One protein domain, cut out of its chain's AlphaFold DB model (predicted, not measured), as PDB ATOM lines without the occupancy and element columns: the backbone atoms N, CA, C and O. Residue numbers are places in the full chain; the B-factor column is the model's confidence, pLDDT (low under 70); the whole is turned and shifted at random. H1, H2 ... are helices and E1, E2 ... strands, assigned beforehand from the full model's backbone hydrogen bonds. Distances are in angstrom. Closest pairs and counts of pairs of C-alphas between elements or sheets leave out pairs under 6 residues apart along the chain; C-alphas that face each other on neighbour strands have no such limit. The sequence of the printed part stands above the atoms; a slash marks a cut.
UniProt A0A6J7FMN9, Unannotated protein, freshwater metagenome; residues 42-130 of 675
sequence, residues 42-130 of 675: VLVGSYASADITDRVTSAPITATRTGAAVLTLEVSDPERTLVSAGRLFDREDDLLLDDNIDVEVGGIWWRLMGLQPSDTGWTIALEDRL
ATOM      1  N   VAL A  42     -33.925 -40.065   8.986       93.00
ATOM      2  CA  VAL A  42     -34.740 -39.216   9.860       93.00
ATOM      3  C   VAL A  42     -34.975 -37.875   9.189       93.00
ATOM      4  O   VAL A  42     -34.021 -37.158   8.893       93.00
ATOM      5  N   LEU A  43     -36.247 -37.530   8.983       91.94
ATOM      6  CA  LEU A  43     -36.681 -36.169   8.673       91.94
ATOM      7  C   LEU A  43     -36.587 -35.339   9.950       91.94
ATOM      8  O   LEU A  43     -37.204 -35.688  10.953       91.94
ATOM      9  N   VAL A  44     -35.837 -34.246   9.917       91.44
ATOM     10  CA  VAL A  44     -35.625 -33.340  11.046       91.44
ATOM     11  C   VAL A  44     -36.127 -31.955  10.654       91.44
ATOM     12  O   VAL A  44     -35.500 -31.250   9.863       91.44
ATOM     13  N   GLY A  45     -37.275 -31.574  11.209       88.44
ATOM     14  CA  GLY A  45     -37.772 -30.202  11.198       88.44
ATOM     15  C   GLY A  45     -37.303 -29.431  12.434       88.44
ATOM     16  O   GLY A  45     -36.595 -29.952  13.296       88.44
ATOM     17  N   SER A  46     -37.734 -28.174  12.563       82.94
ATOM     18  CA  SER A  46     -37.312 -27.315  13.686       82.94
ATOM     19  C   SER A  46     -37.830 -27.782  15.057       82.94
ATOM     20  O   SER A  46     -37.214 -27.473  16.074       82.94
ATOM     21  N   TYR A  47     -38.958 -28.500  15.097       83.31
ATOM     22  CA  TYR A  47     -39.642 -28.891  16.342       83.31
ATOM     23  C   TYR A  47     -40.092 -30.352  16.386       83.31
ATOM     24  O   TYR A  47     -40.596 -30.813  17.408       83.31
ATOM     25  N   ALA A  48     -39.946 -31.071  15.279       88.75
ATOM     26  CA  ALA A  48     -40.374 -32.448  15.146       88.75
ATOM     27  C   ALA A  48     -39.354 -33.212  14.310       88.75
ATOM     28  O   ALA A  48     -38.696 -32.647  13.435       88.75
ATOM     29  N   SER A  49     -39.259 -34.509  14.566       90.62
ATOM     30  CA  SER A  49     -38.521 -35.433  13.723       90.62
ATOM     31  C   SER A  49     -39.365 -36.667  13.453       90.62
ATOM     32  O   SER A  49     -40.075 -37.121  14.350       90.62
ATOM     33  N   ALA A  50     -39.255 -37.227  12.255       92.88
ATOM     34  CA  ALA A  50     -39.896 -38.481  11.889       92.88
ATOM     35  C   ALA A  50     -38.842 -39.455  11.367       92.88
ATOM     36  O   ALA A  50     -38.136 -39.152  10.405       92.88
ATOM     37  N   ASP A  51     -38.739 -40.619  12.006       93.44
ATOM     38  CA  ASP A  51     -37.980 -41.738  11.456       93.44
ATOM     39  C   ASP A  51     -38.817 -42.388  10.351       93.44
ATOM     40  O   ASP A  51     -39.933 -42.852  10.589       93.44
ATOM     41  N   ILE A  52     -38.298 -42.347   9.129       95.12
ATOM     42  CA  ILE A  52     -38.956 -42.891   7.939       95.12
ATOM     43  C   ILE A  52     -38.183 -44.065   7.346       95.12
ATOM     44  O   ILE A  52     -38.491 -44.473   6.231       95.12
ATOM     45  N   THR A  53     -37.203 -44.610   8.072       95.06
ATOM     46  CA  THR A  53     -36.292 -45.657   7.587       95.06
ATOM     47  C   THR A  53     -37.047 -46.817   6.940       95.06
ATOM     48  O   THR A  53     -36.857 -47.091   5.757       95.06
ATOM     49  N   ASP A  54     -37.998 -47.409   7.666       95.56
ATOM     50  CA  ASP A  54     -38.770 -48.573   7.205       95.56
ATOM     51  C   ASP A  54     -39.804 -48.241   6.113       95.56
ATOM     52  O   ASP A  54     -40.470 -49.128   5.581       95.56
ATOM     53  N   ARG A  55     -39.965 -46.956   5.780       95.88
ATOM     54  CA  ARG A  55     -40.913 -46.470   4.772       95.88
ATOM     55  C   ARG A  55     -40.242 -46.125   3.445       95.88
ATOM     56  O   ARG A  55     -40.950 -45.919   2.461       95.88
ATOM     57  N   VAL A  56     -38.909 -46.048   3.386       96.69
ATOM     58  CA  VAL A  56     -38.174 -45.738   2.150       96.69
ATOM     59  C   VAL A  56     -38.154 -46.967   1.235       96.69
ATOM     60  O   VAL A  56     -37.579 -47.997   1.560       96.69
ATOM     61  N   THR A  57     -38.756 -46.843   0.055       96.62
ATOM     62  CA  THR A  57     -38.854 -47.916  -0.959       96.62
ATOM     63  C   THR A  57     -37.863 -47.752  -2.115       96.62
ATOM     64  O   THR A  57     -37.583 -48.699  -2.857       96.62
ATOM     65  N   SER A  58     -37.345 -46.538  -2.290       96.75
ATOM     66  CA  SER A  58     -36.379 -46.152  -3.316       96.75
ATOM     67  C   SER A  58     -35.627 -44.918  -2.828       96.75
ATOM     68  O   SER A  58     -36.236 -44.027  -2.232       96.75
ATOM     69  N   ALA A  59     -34.322 -44.855  -3.068       97.44
ATOM     70  CA  ALA A  59     -33.478 -43.728  -2.681       97.44
ATOM     71  C   ALA A  59     -32.450 -43.387  -3.778       97.44
ATOM     72  O   ALA A  59     -31.237 -43.495  -3.546       97.44
ATOM     73  N   PRO A  60     -32.890 -43.017  -4.999       97.81
ATOM     74  CA  PRO A  60     -31.987 -42.637  -6.070       97.81
ATOM     75  C   PRO A  60     -31.184 -41.386  -5.711       97.81
ATOM     76  O   PRO A  60     -31.726 -40.322  -5.410       97.81
ATOM     77  N   ILE A  61     -29.868 -41.513  -5.815       97.50
ATOM     78  CA  ILE A  61     -28.900 -40.435  -5.656       97.50
ATOM     79  C   ILE A  61     -28.255 -40.127  -7.005       97.50
ATOM     80  O   ILE A  61     -27.867 -41.027  -7.750       97.50
ATOM     81  N   THR A  62     -28.123 -38.840  -7.315       98.06
ATOM     82  CA  THR A  62     -27.365 -38.335  -8.461       98.06
ATOM     83  C   THR A  62     -26.356 -37.307  -7.979       98.06
ATOM     84  O   THR A  62     -26.724 -36.269  -7.432       98.06
ATOM     85  N   ALA A  63     -25.075 -37.565  -8.226       97.12
ATOM     86  CA  ALA A  63     -24.013 -36.604  -7.971       97.12
ATOM     87  C   ALA A  63     -23.263 -36.316  -9.271       97.12
ATOM     88  O   ALA A  63     -22.974 -37.222 -10.055       97.12
ATOM     89  N   THR A  64     -22.953 -35.046  -9.528       97.69
ATOM     90  CA  THR A  64     -22.264 -34.625 -10.753       97.69
ATOM     91  C   THR A  64     -21.119 -33.680 -10.425       97.69
ATOM     92  O   THR A  64     -21.075 -33.089  -9.351       97.69
ATOM     93  N   ARG A  65     -20.196 -33.497 -11.370       95.81
ATOM     94  CA  ARG A  65     -19.084 -32.539 -11.264       95.81
ATOM     95  C   ARG A  65     -19.503 -31.070 -11.452       95.81
ATOM     96  O   ARG A  65     -18.645 -30.208 -11.658       95.81
ATOM     97  N   THR A  66     -20.809 -30.799 -11.462       95.06
ATOM     98  CA  THR A  66     -21.407 -29.471 -11.630       95.06
ATOM     99  C   THR A  66     -22.645 -29.313 -10.745       95.06
ATOM    100  O   THR A  66     -23.663 -29.955 -10.987       95.06
ATOM    101  N   GLY A  67     -22.608 -28.409  -9.767       96.06
ATOM    102  CA  GLY A  67     -23.742 -28.169  -8.861       96.06
ATOM    103  C   GLY A  67     -23.811 -29.124  -7.664       96.06
ATOM    104  O   GLY A  67     -22.832 -29.780  -7.333       96.06
ATOM    105  N   ALA A  68     -24.941 -29.141  -6.961       97.25
ATOM    106  CA  ALA A  68     -25.121 -29.958  -5.760       97.25
ATOM    107  C   ALA A  68     -25.636 -31.362  -6.104       97.25
ATOM    108  O   ALA A  68     -26.385 -31.530  -7.070       97.25
ATOM    109  N   ALA A  69     -25.246 -32.358  -5.309       97.25
ATOM    110  CA  ALA A  69     -25.843 -33.685  -5.371       97.25
ATOM    111  C   ALA A  69     -27.324 -33.646  -4.969       97.25
ATOM    112  O   ALA A  69     -27.731 -32.840  -4.131       97.25
ATOM    113  N   VAL A  70     -28.111 -34.529  -5.575       97.94
ATOM    114  CA  VAL A  70     -29.556 -34.650  -5.361       97.94
ATOM    115  C   VAL A  70     -29.863 -36.074  -4.922       97.94
ATOM    116  O   VAL A  70     -29.369 -37.029  -5.524       97.94
ATOM    117  N   LEU A  71     -30.680 -36.202  -3.883       97.75
ATOM    118  CA  LEU A  71     -31.222 -37.457  -3.380       97.75
ATOM    119  C   LEU A  71     -32.743 -37.362  -3.460       97.75
ATOM    120  O   LEU A  71     -33.328 -36.411  -2.953       97.75
ATOM    121  N   THR A  72     -33.386 -38.343  -4.076       98.06
ATOM    122  CA  THR A  72     -34.845 -38.452  -4.053       98.06
ATOM    123  C   THR A  72     -35.218 -39.670  -3.228       98.06
ATOM    124  O   THR A  72     -34.632 -40.729  -3.423       98.06
ATOM    125  N   LEU A  73     -36.167 -39.530  -2.304       97.31
ATOM    126  CA  LEU A  73     -36.710 -40.644  -1.528       97.31
ATOM    127  C   LEU A  73     -38.143 -40.923  -1.973       97.31
ATOM    128  O   LEU A  73     -38.968 -40.013  -1.968       97.31
ATOM    129  N   GLU A  74     -38.445 -42.174  -2.304       97.62
ATOM    130  CA  GLU A  74     -39.823 -42.645  -2.458       97.62
ATOM    131  C   GLU A  74     -40.256 -43.301  -1.150       97.62
ATOM    132  O   GLU A  74     -39.742 -44.359  -0.771       97.62
ATOM    133  N   VAL A  75     -41.185 -42.667  -0.445       96.94
ATOM    134  CA  VAL A  75     -41.607 -43.045   0.905       96.94
ATOM    135  C   VAL A  75     -43.040 -43.556   0.867       96.94
ATOM    136  O   VAL A  75     -43.930 -42.839   0.420       96.94
ATOM    137  N   SER A  76     -43.282 -44.772   1.356       97.19
ATOM    138  CA  SER A  76     -44.632 -45.313   1.524       97.19
ATOM    139  C   SER A  76     -45.308 -44.686   2.746       97.19
ATOM    140  O   SER A  76     -44.791 -44.735   3.860       97.19
ATOM    141  N   ASP A  77     -46.469 -44.076   2.532       96.38
ATOM    142  CA  ASP A  77     -47.287 -43.441   3.567       96.38
ATOM    143  C   ASP A  77     -48.780 -43.524   3.186       96.38
ATOM    144  O   ASP A  77     -49.426 -42.496   2.959       96.38
ATOM    145  N   PRO A  78     -49.347 -44.742   3.068       95.62
ATOM    146  CA  PRO A  78     -50.715 -44.942   2.579       95.62
ATOM    147  C   PRO A  78     -51.770 -44.279   3.476       95.62
ATOM    148  O   PRO A  78     -52.810 -43.835   2.997       95.62
ATOM    149  N   GLU A  79     -51.479 -44.160   4.771       94.62
ATOM    150  CA  GLU A  79     -52.345 -43.526   5.770       94.62
ATOM    151  C   GLU A  79     -52.118 -42.007   5.890       94.62
ATOM    152  O   GLU A  79     -52.782 -41.340   6.682       94.62
ATOM    153  N   ARG A  80     -51.188 -41.437   5.107       91.69
ATOM    154  CA  ARG A  80     -50.817 -40.008   5.130       91.69
ATOM    155  C   ARG A  80     -50.409 -39.504   6.518       91.69
ATOM    156  O   ARG A  80     -50.674 -38.356   6.896       91.69
ATOM    157  N   THR A  81     -49.747 -40.362   7.285       91.50
ATOM    158  CA  THR A  81     -49.291 -40.070   8.650       91.50
ATOM    159  C   THR A  81     -48.190 -39.010   8.684       91.50
ATOM    160  O   THR A  81     -48.104 -38.260   9.650       91.50
ATOM    161  N   LEU A  82     -47.384 -38.874   7.621       87.88
ATOM    162  CA  LEU A  82     -46.303 -37.880   7.573       87.88
ATOM    163  C   LEU A  82     -46.825 -36.447   7.444       87.88
ATOM    164  O   LEU A  82     -46.281 -35.542   8.068       87.88
ATOM    165  N   VAL A  83     -47.886 -36.235   6.663       81.06
ATOM    166  CA  VAL A  83     -48.481 -34.898   6.491       81.06
ATOM    167  C   VAL A  83     -49.477 -34.570   7.592       81.06
ATOM    168  O   VAL A  83     -49.524 -33.433   8.050       81.06
ATOM    169  N   SER A  84     -50.220 -35.559   8.093       81.81
ATOM    170  CA  SER A  84     -51.084 -35.354   9.265       81.81
ATOM    171  C   SER A  84     -50.300 -35.090  10.555       81.81
ATOM    172  O   SER A  84     -50.851 -34.504  11.485       81.81
ATOM    173  N   ALA A  85     -48.998 -35.401  10.593       74.62
ATOM    174  CA  ALA A  85     -48.098 -34.950  11.654       74.62
ATOM    175  C   ALA A  85     -47.889 -33.417  11.686       74.62
ATOM    176  O   ALA A  85     -47.246 -32.930  12.616       74.62
ATOM    177  N   GLY A  86     -48.444 -32.664  10.717       64.81
ATOM    178  CA  GLY A  86     -48.665 -31.208  10.690       64.81
ATOM    179  C   GLY A  86     -47.406 -30.352  10.812       64.81
ATOM    180  O   GLY A  86     -46.929 -29.766   9.849       64.81
ATOM    181  N   ARG A  87     -46.804 -30.348  12.000       76.12
ATOM    182  CA  ARG A  87     -45.667 -29.502  12.386       76.12
ATOM    183  C   ARG A  87     -44.324 -29.904  11.777       76.12
ATOM    184  O   ARG A  87     -43.323 -29.251  12.066       76.12
ATOM    185  N   LEU A  88     -44.264 -30.998  11.014       82.56
ATOM    186  CA  LEU A  88     -43.022 -31.425  10.367       82.56
ATOM    187  C   LEU A  88     -42.729 -30.618   9.098       82.56
ATOM    188  O   LEU A  88     -41.568 -30.296   8.861       82.56
ATOM    189  N   PHE A  89     -43.761 -30.317   8.301       84.38
ATOM    190  CA  PHE A  89     -43.615 -29.694   6.981       84.38
ATOM    191  C   PHE A  89     -44.063 -28.235   6.930       84.38
ATOM    192  O   PHE A  89     -43.481 -27.466   6.174       84.38
ATOM    193  N   ASP A  90     -45.063 -27.873   7.729       83.81
ATOM    194  CA  ASP A  90     -45.623 -26.528   7.796       83.81
ATOM    195  C   ASP A  90     -45.737 -26.133   9.268       83.81
ATOM    196  O   ASP A  90     -46.626 -26.557  10.011       83.81
ATOM    197  N   ARG A  91     -44.735 -25.398   9.733       79.12
ATOM    198  CA  ARG A  91     -44.618 -25.007  11.137       79.12
ATOM    199  C   ARG A  91     -45.468 -23.797  11.471       79.12
ATOM    200  O   ARG A  91     -45.893 -23.669  12.620       79.12
ATOM    201  N   GLU A  92     -45.612 -22.886  10.518       82.06
ATOM    202  CA  GLU A  92     -46.311 -21.616  10.709       82.06
ATOM    203  C   GLU A  92     -47.811 -21.739  10.415       82.06
ATOM    204  O   GLU A  92     -48.546 -20.793  10.695       82.06
ATOM    205  N   ASP A  93     -48.258 -22.918   9.956       81.75
ATOM    206  CA  ASP A  93     -49.628 -23.183   9.498       81.75
ATOM    207  C   ASP A  93     -50.031 -22.179   8.404       81.75
ATOM    208  O   ASP A  93     -51.166 -21.705   8.322       81.75
ATOM    209  N   ASP A  94     -49.046 -21.780   7.592       81.69
ATOM    210  CA  ASP A  94     -49.183 -20.796   6.519       81.69
ATOM    211  C   ASP A  94     -49.349 -21.463   5.145       81.69
ATOM    212  O   ASP A  94     -49.453 -20.781   4.118       81.69
ATOM    213  N   LEU A  95     -49.444 -22.797   5.140       82.19
ATOM    214  CA  LEU A  95     -49.529 -23.665   3.975       82.19
ATOM    215  C   LEU A  95     -48.274 -23.599   3.093       82.19
ATOM    216  O   LEU A  95     -48.329 -23.974   1.915       82.19
ATOM    217  N   LEU A  96     -47.145 -23.131   3.639       83.44
ATOM    218  CA  LEU A  96     -45.844 -23.141   2.986       83.44
ATOM    219  C   LEU A  96     -44.949 -24.225   3.584       83.44
ATOM    220  O   LEU A  96     -44.987 -24.561   4.762       83.44
ATOM    221  N   LEU A  97     -44.112 -24.794   2.720       83.50
ATOM    222  CA  LEU A  97     -43.109 -25.755   3.144       83.50
ATOM    223  C   LEU A  97     -41.985 -25.023   3.879       83.50
ATOM    224  O   LEU A  97     -41.343 -24.139   3.301       83.50
ATOM    225  N   ASP A  98     -41.708 -25.442   5.109       84.06
ATOM    226  CA  ASP A  98     -40.596 -24.922   5.892       84.06
ATOM    227  C   ASP A  98     -39.276 -25.095   5.141       84.06
ATOM    228  O   ASP A  98     -38.902 -26.185   4.694       84.06
ATOM    229  N   ASP A  99     -38.488 -24.024   5.086       82.62
ATOM    230  CA  ASP A  99     -37.192 -24.075   4.427       82.62
ATOM    231  C   ASP A  99     -36.149 -24.842   5.259       82.62
ATOM    232  O   ASP A  99     -35.084 -25.157   4.745       82.62
ATOM    233  N   ASN A 100     -36.405 -25.210   6.519       87.00
ATOM    234  CA  ASN A 100     -35.386 -25.789   7.408       87.00
ATOM    235  C   ASN A 100     -35.523 -27.286   7.704       87.00
ATOM    236  O   ASN A 100     -35.034 -27.749   8.731       87.00
ATOM    237  N   ILE A 101     -36.102 -28.052   6.782       92.56
ATOM    238  CA  ILE A 101     -36.234 -29.507   6.935       92.56
ATOM    239  C   ILE A 101     -35.001 -30.198   6.359       92.56
ATOM    240  O   ILE A 101     -34.704 -30.069   5.169       92.56
ATOM    241  N   ASP A 102     -34.266 -30.898   7.216       95.19
ATOM    242  CA  ASP A 102     -33.094 -31.681   6.841       95.19
ATOM    243  C   ASP A 102     -33.386 -33.189   6.958       95.19
ATOM    244  O   ASP A 102     -34.221 -33.613   7.753       95.19
ATOM    245  N   VAL A 103     -32.683 -34.011   6.182       94.50
ATOM    246  CA  VAL A 103     -32.668 -35.474   6.301       94.50
ATOM    247  C   VAL A 103     -31.236 -35.932   6.499       94.50
ATOM    248  O   VAL A 103     -30.352 -35.528   5.748       94.50
ATOM    249  N   GLU A 104     -30.996 -36.791   7.482       91.81
ATOM    250  CA  GLU A 104     -29.709 -37.475   7.620       91.81
ATOM    251  C   GLU A 104     -29.776 -38.848   6.940       91.81
ATOM    252  O   GLU A 104     -30.625 -39.667   7.289       91.81
ATOM    253  N   VAL A 105     -28.884 -39.096   5.974       90.12
ATOM    254  CA  VAL A 105     -28.703 -40.400   5.314       90.12
ATOM    255  C   VAL A 105     -27.217 -40.725   5.279       90.12
ATOM    256  O   VAL A 105     -26.430 -39.989   4.682       90.12
ATOM    257  N   GLY A 106     -26.812 -41.820   5.923       82.25
ATOM    258  CA  GLY A 106     -25.417 -42.269   5.953       82.25
ATOM    259  C   GLY A 106     -24.441 -41.257   6.558       82.25
ATOM    260  O   GLY A 106     -23.312 -41.155   6.086       82.25
ATOM    261  N   GLY A 107     -24.879 -40.473   7.551       84.62
ATOM    262  CA  GLY A 107     -24.077 -39.407   8.167       84.62
ATOM    263  C   GLY A 107     -23.931 -38.145   7.308       84.62
ATOM    264  O   GLY A 107     -23.168 -37.241   7.654       84.62
ATOM    265  N   ILE A 108     -24.645 -38.070   6.183       90.38
ATOM    266  CA  ILE A 108     -24.704 -36.898   5.315       90.38
ATOM    267  C   ILE A 108     -26.056 -36.233   5.514       90.38
ATOM    268  O   ILE A 108     -27.104 -36.867   5.412       90.38
ATOM    269  N   TRP A 109     -26.015 -34.932   5.771       93.56
ATOM    270  CA  TRP A 109     -27.202 -34.102   5.828       93.56
ATOM    271  C   TRP A 109     -27.621 -33.627   4.440       93.56
ATOM    272  O   TRP A 109     -26.806 -33.122   3.669       93.56
ATOM    273  N   TRP A 110     -28.912 -33.740   4.177       96.19
ATOM    274  CA  TRP A 110     -29.594 -33.326   2.964       96.19
ATOM    275  C   TRP A 110     -30.677 -32.321   3.333       96.19
ATOM    276  O   TRP A 110     -31.272 -32.431   4.397       96.19
ATOM    277  N   ARG A 111     -30.955 -31.354   2.465       96.31
ATOM    278  CA  ARG A 111     -32.005 -30.354   2.652       96.31
ATOM    279  C   ARG A 111     -33.191 -30.660   1.750       96.31
ATOM    280  O   ARG A 111     -33.006 -30.913   0.562       96.31
ATOM    281  N   LEU A 112     -34.400 -30.541   2.289       96.12
ATOM    282  CA  LEU A 112     -35.630 -30.623   1.510       96.12
ATOM    283  C   LEU A 112     -35.726 -29.506   0.460       96.12
ATOM    284  O   LEU A 112     -35.643 -28.324   0.787       96.12
ATOM    285  N   MET A 113     -35.924 -29.894  -0.801       95.88
ATOM    286  CA  MET A 113     -36.223 -28.986  -1.917       95.88
ATOM    287  C   MET A 113     -37.702 -28.983  -2.287       95.88
ATOM    288  O   MET A 113     -38.221 -27.970  -2.753       95.88
ATOM    289  N   GLY A 114     -38.368 -30.128  -2.144       94.56
ATOM    290  CA  GLY A 114     -39.755 -30.276  -2.544       94.56
ATOM    291  C   GLY A 114     -40.341 -31.615  -2.131       94.56
ATOM    292  O   GLY A 114     -39.625 -32.592  -1.909       94.56
ATOM    293  N   LEU A 115     -41.664 -31.630  -2.047       94.19
ATOM    294  CA  LEU A 115     -42.468 -32.783  -1.682       94.19
ATOM    295  C   LEU A 115     -43.557 -32.954  -2.742       94.19
ATOM    296  O   LEU A 115     -44.253 -31.993  -3.072       94.19
ATOM    297  N   GLN A 116     -43.704 -34.161  -3.277       95.69
ATOM    298  CA  GLN A 116     -44.735 -34.483  -4.256       95.69
ATOM    299  C   GLN A 116     -45.514 -35.721  -3.792       95.69
ATOM    300  O   GLN A 116     -44.894 -36.736  -3.483       95.69
ATOM    301  N   PRO A 117     -46.856 -35.669  -3.717       95.00
ATOM    302  CA  PRO A 117     -47.649 -36.843  -3.373       95.00
ATOM    303  C   PRO A 117     -47.599 -37.890  -4.491       95.00
ATOM    304  O   PRO A 117     -47.583 -37.546  -5.676       95.00
ATOM    305  N   SER A 118     -47.638 -39.161  -4.104       93.75
ATOM    306  CA  SER A 118     -47.846 -40.318  -4.976       93.75
ATOM    307  C   SER A 118     -49.060 -41.128  -4.499       93.75
ATOM    308  O   SER A 118     -49.658 -40.815  -3.467       93.75
ATOM    309  N   ASP A 119     -49.452 -42.166  -5.244       92.25
ATOM    310  CA  ASP A 119     -50.646 -42.965  -4.926       92.25
ATOM    311  C   ASP A 119     -50.571 -43.623  -3.539       92.25
ATOM    312  O   ASP A 119     -51.582 -43.743  -2.847       92.25
ATOM    313  N   THR A 120     -49.373 -44.036  -3.119       93.19
ATOM    314  CA  THR A 120     -49.139 -44.783  -1.874       93.19
ATOM    315  C   THR A 120     -48.228 -44.054  -0.887       93.19
ATOM    316  O   THR A 120     -47.830 -44.648   0.119       93.19
ATOM    317  N   GLY A 121     -47.889 -42.785  -1.140       96.06
ATOM    318  CA  GLY A 121     -47.047 -41.995  -0.248       96.06
ATOM    319  C   GLY A 121     -46.482 -40.727  -0.884       96.06
ATOM    320  O   GLY A 121     -47.241 -39.877  -1.355       96.06
ATOM    321  N   TRP A 122     -45.155 -40.573  -0.851       96.19
ATOM    322  CA  TRP A 122     -44.472 -39.321  -1.182       96.19
ATOM    323  C   TRP A 122     -43.169 -39.523  -1.947       96.19
ATOM    324  O   TRP A 122     -42.344 -40.356  -1.578       96.19
ATOM    325  N   THR A 123     -42.940 -38.657  -2.926       97.00
ATOM    326  CA  THR A 123     -41.631 -38.402  -3.522       97.00
ATOM    327  C   THR A 123     -41.024 -37.172  -2.842       97.00
ATOM    328  O   THR A 123     -41.533 -36.055  -2.968       97.00
ATOM    329  N   ILE A 124     -39.935 -37.370  -2.102       96.06
ATOM    330  CA  ILE A 124     -39.225 -36.323  -1.358       96.06
ATOM    331  C   ILE A 124     -37.945 -35.968  -2.116       96.06
ATOM    332  O   ILE A 124     -37.026 -36.781  -2.189       96.06
ATOM    333  N   ALA A 125     -37.867 -34.758  -2.670       97.31
ATOM    334  CA  ALA A 125     -36.680 -34.272  -3.366       97.31
ATOM    335  C   ALA A 125     -35.762 -33.526  -2.393       97.31
ATOM    336  O   ALA A 125     -36.162 -32.530  -1.785       97.31
ATOM    337  N   LEU A 126     -34.521 -33.985  -2.276       97.50
ATOM    338  CA  LEU A 126     -33.507 -33.446  -1.379       97.50
ATOM    339  C   LEU A 126     -32.269 -33.011  -2.175       97.50
ATOM    340  O   LEU A 126     -31.887 -33.656  -3.151       97.50
ATOM    341  N   GLU A 127     -31.603 -31.942  -1.752       97.44
ATOM    342  CA  GLU A 127     -30.259 -31.586  -2.228       97.44
ATOM    343  C   GLU A 127     -29.242 -31.643  -1.094       97.44
ATOM    344  O   GLU A 127     -29.600 -31.604   0.081       97.44
ATOM    345  N   ASP A 128     -27.959 -31.735  -1.431       96.44
ATOM    346  CA  ASP A 128     -26.882 -31.605  -0.451       96.44
ATOM    347  C   ASP A 128     -27.050 -30.309   0.371       96.44
ATOM    348  O   ASP A 128     -27.281 -29.228  -0.190       96.44
ATOM    349  N   ARG A 129     -26.959 -30.398   1.705       95.00
ATOM    350  CA  ARG A 129     -27.307 -29.281   2.596       95.00
ATOM    351  C   ARG A 129     -26.411 -28.063   2.386       95.00
ATOM    352  O   ARG A 129     -26.910 -26.935   2.427       95.00
ATOM    353  N   LEU A 130     -25.120 -28.265   2.117       94.69
ATOM    354  CA  LEU A 130     -24.217 -27.161   1.786       94.69
ATOM    355  C   LEU A 130     -24.615 -26.515   0.448       94.69
ATOM    356  O   LEU A 130     -24.595 -25.289   0.321       94.69
TER     357      LEU A 130
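What this domain is: This is residues 42 to 130 of the 675 residues of the protein "Unannotated protein" of freshwater metagenome (UniProt A0A6J7FMN9). One strongly twisted antiparallel sheet folds over where its longest strand, E8, bends: E6, E9 and the later part of E8 make one wall with E3 and E4 along its edge, while the early part of E8, E7, E1 and E2 make a second wall partly facing it. The fold stays open between E2 and E3; H1 and the long loop after it sit at one end of the long axis, E4 and E5 at the other. The printed part has 89 residues with nine named strands and one short helix, in the order E1 E2 E3 E4 E5 E6 H1 E7 E8 E9. The class is mostly strand; the whole is compact, with a radius of gyration of the C-alphas of 12.7 A and spans of 38 by 26 by 21 A.

Where its parts are: In the branched sheet, E8 is residues 108 to 118, 25.6 A long, E9 is 121 to 128, 22.7 A, and E6 is 70 to 76, 19.7 A. E4 is residues 60 to 64, 13.4 A, and E7 is 102 to 105, 9.9 A. The three-residue strands of this sheet are E1, 42 to 44, E2, 49 to 51, and E3, 56 to 58. E5, residues 66 to 68, pairs with no named strand. H1 is residues 81 to 84. E1 begins at C-alpha 42 (-34.740, -39.216, 9.860), and E9 ends at C-alpha 128 (-26.882, -31.605, -0.451).

How they stand to each other: E6 has E9 on one side, with N 73 and O 124 at 2.9 A, and E3 and E4 on the other. The pairing of E6 is staggered: N 62 of E4 and O 70 of E6 are within hydrogen-bond range at 2.8 A, and N 57 of E3 and O 74 of E6 are within hydrogen-bond range at 2.8 A. E7, E8 and E9 form a meander, each strand the antiparallel neighbour of the one before. E8 bends by 72 degrees at residue 113; N 116 and O 123 are 2.9 A apart towards E9, N 103 and O 110 2.8 A towards E7. E1 has E7 on one side, with N 44 and O 102 at 2.8 A, and E2 on the other, with N 43 and O 50 at 2.9 A. E2 and E3 are apart. E5 runs on into E6 at 42 degrees, and the closest C-alphas of E5 and E9, Ala 68 and Asp 128, are 5.8 A apart. H1 only grazes the sheet with residues 81 to 83; it is too short for an O i to N i+4 pair, and its one O i to N i+3 pair is not within hydrogen-bond range.

The domain as a whole: The two C-alphas farthest apart, those of Arg 65 and Glu 79, are 39.0 A apart. The printed part has no cut. The link from H1 to E7, residues 85 to 101, is long; the others are tight. The mean pLDDT of the printed part is 91.6, and Gly 86 is under 70.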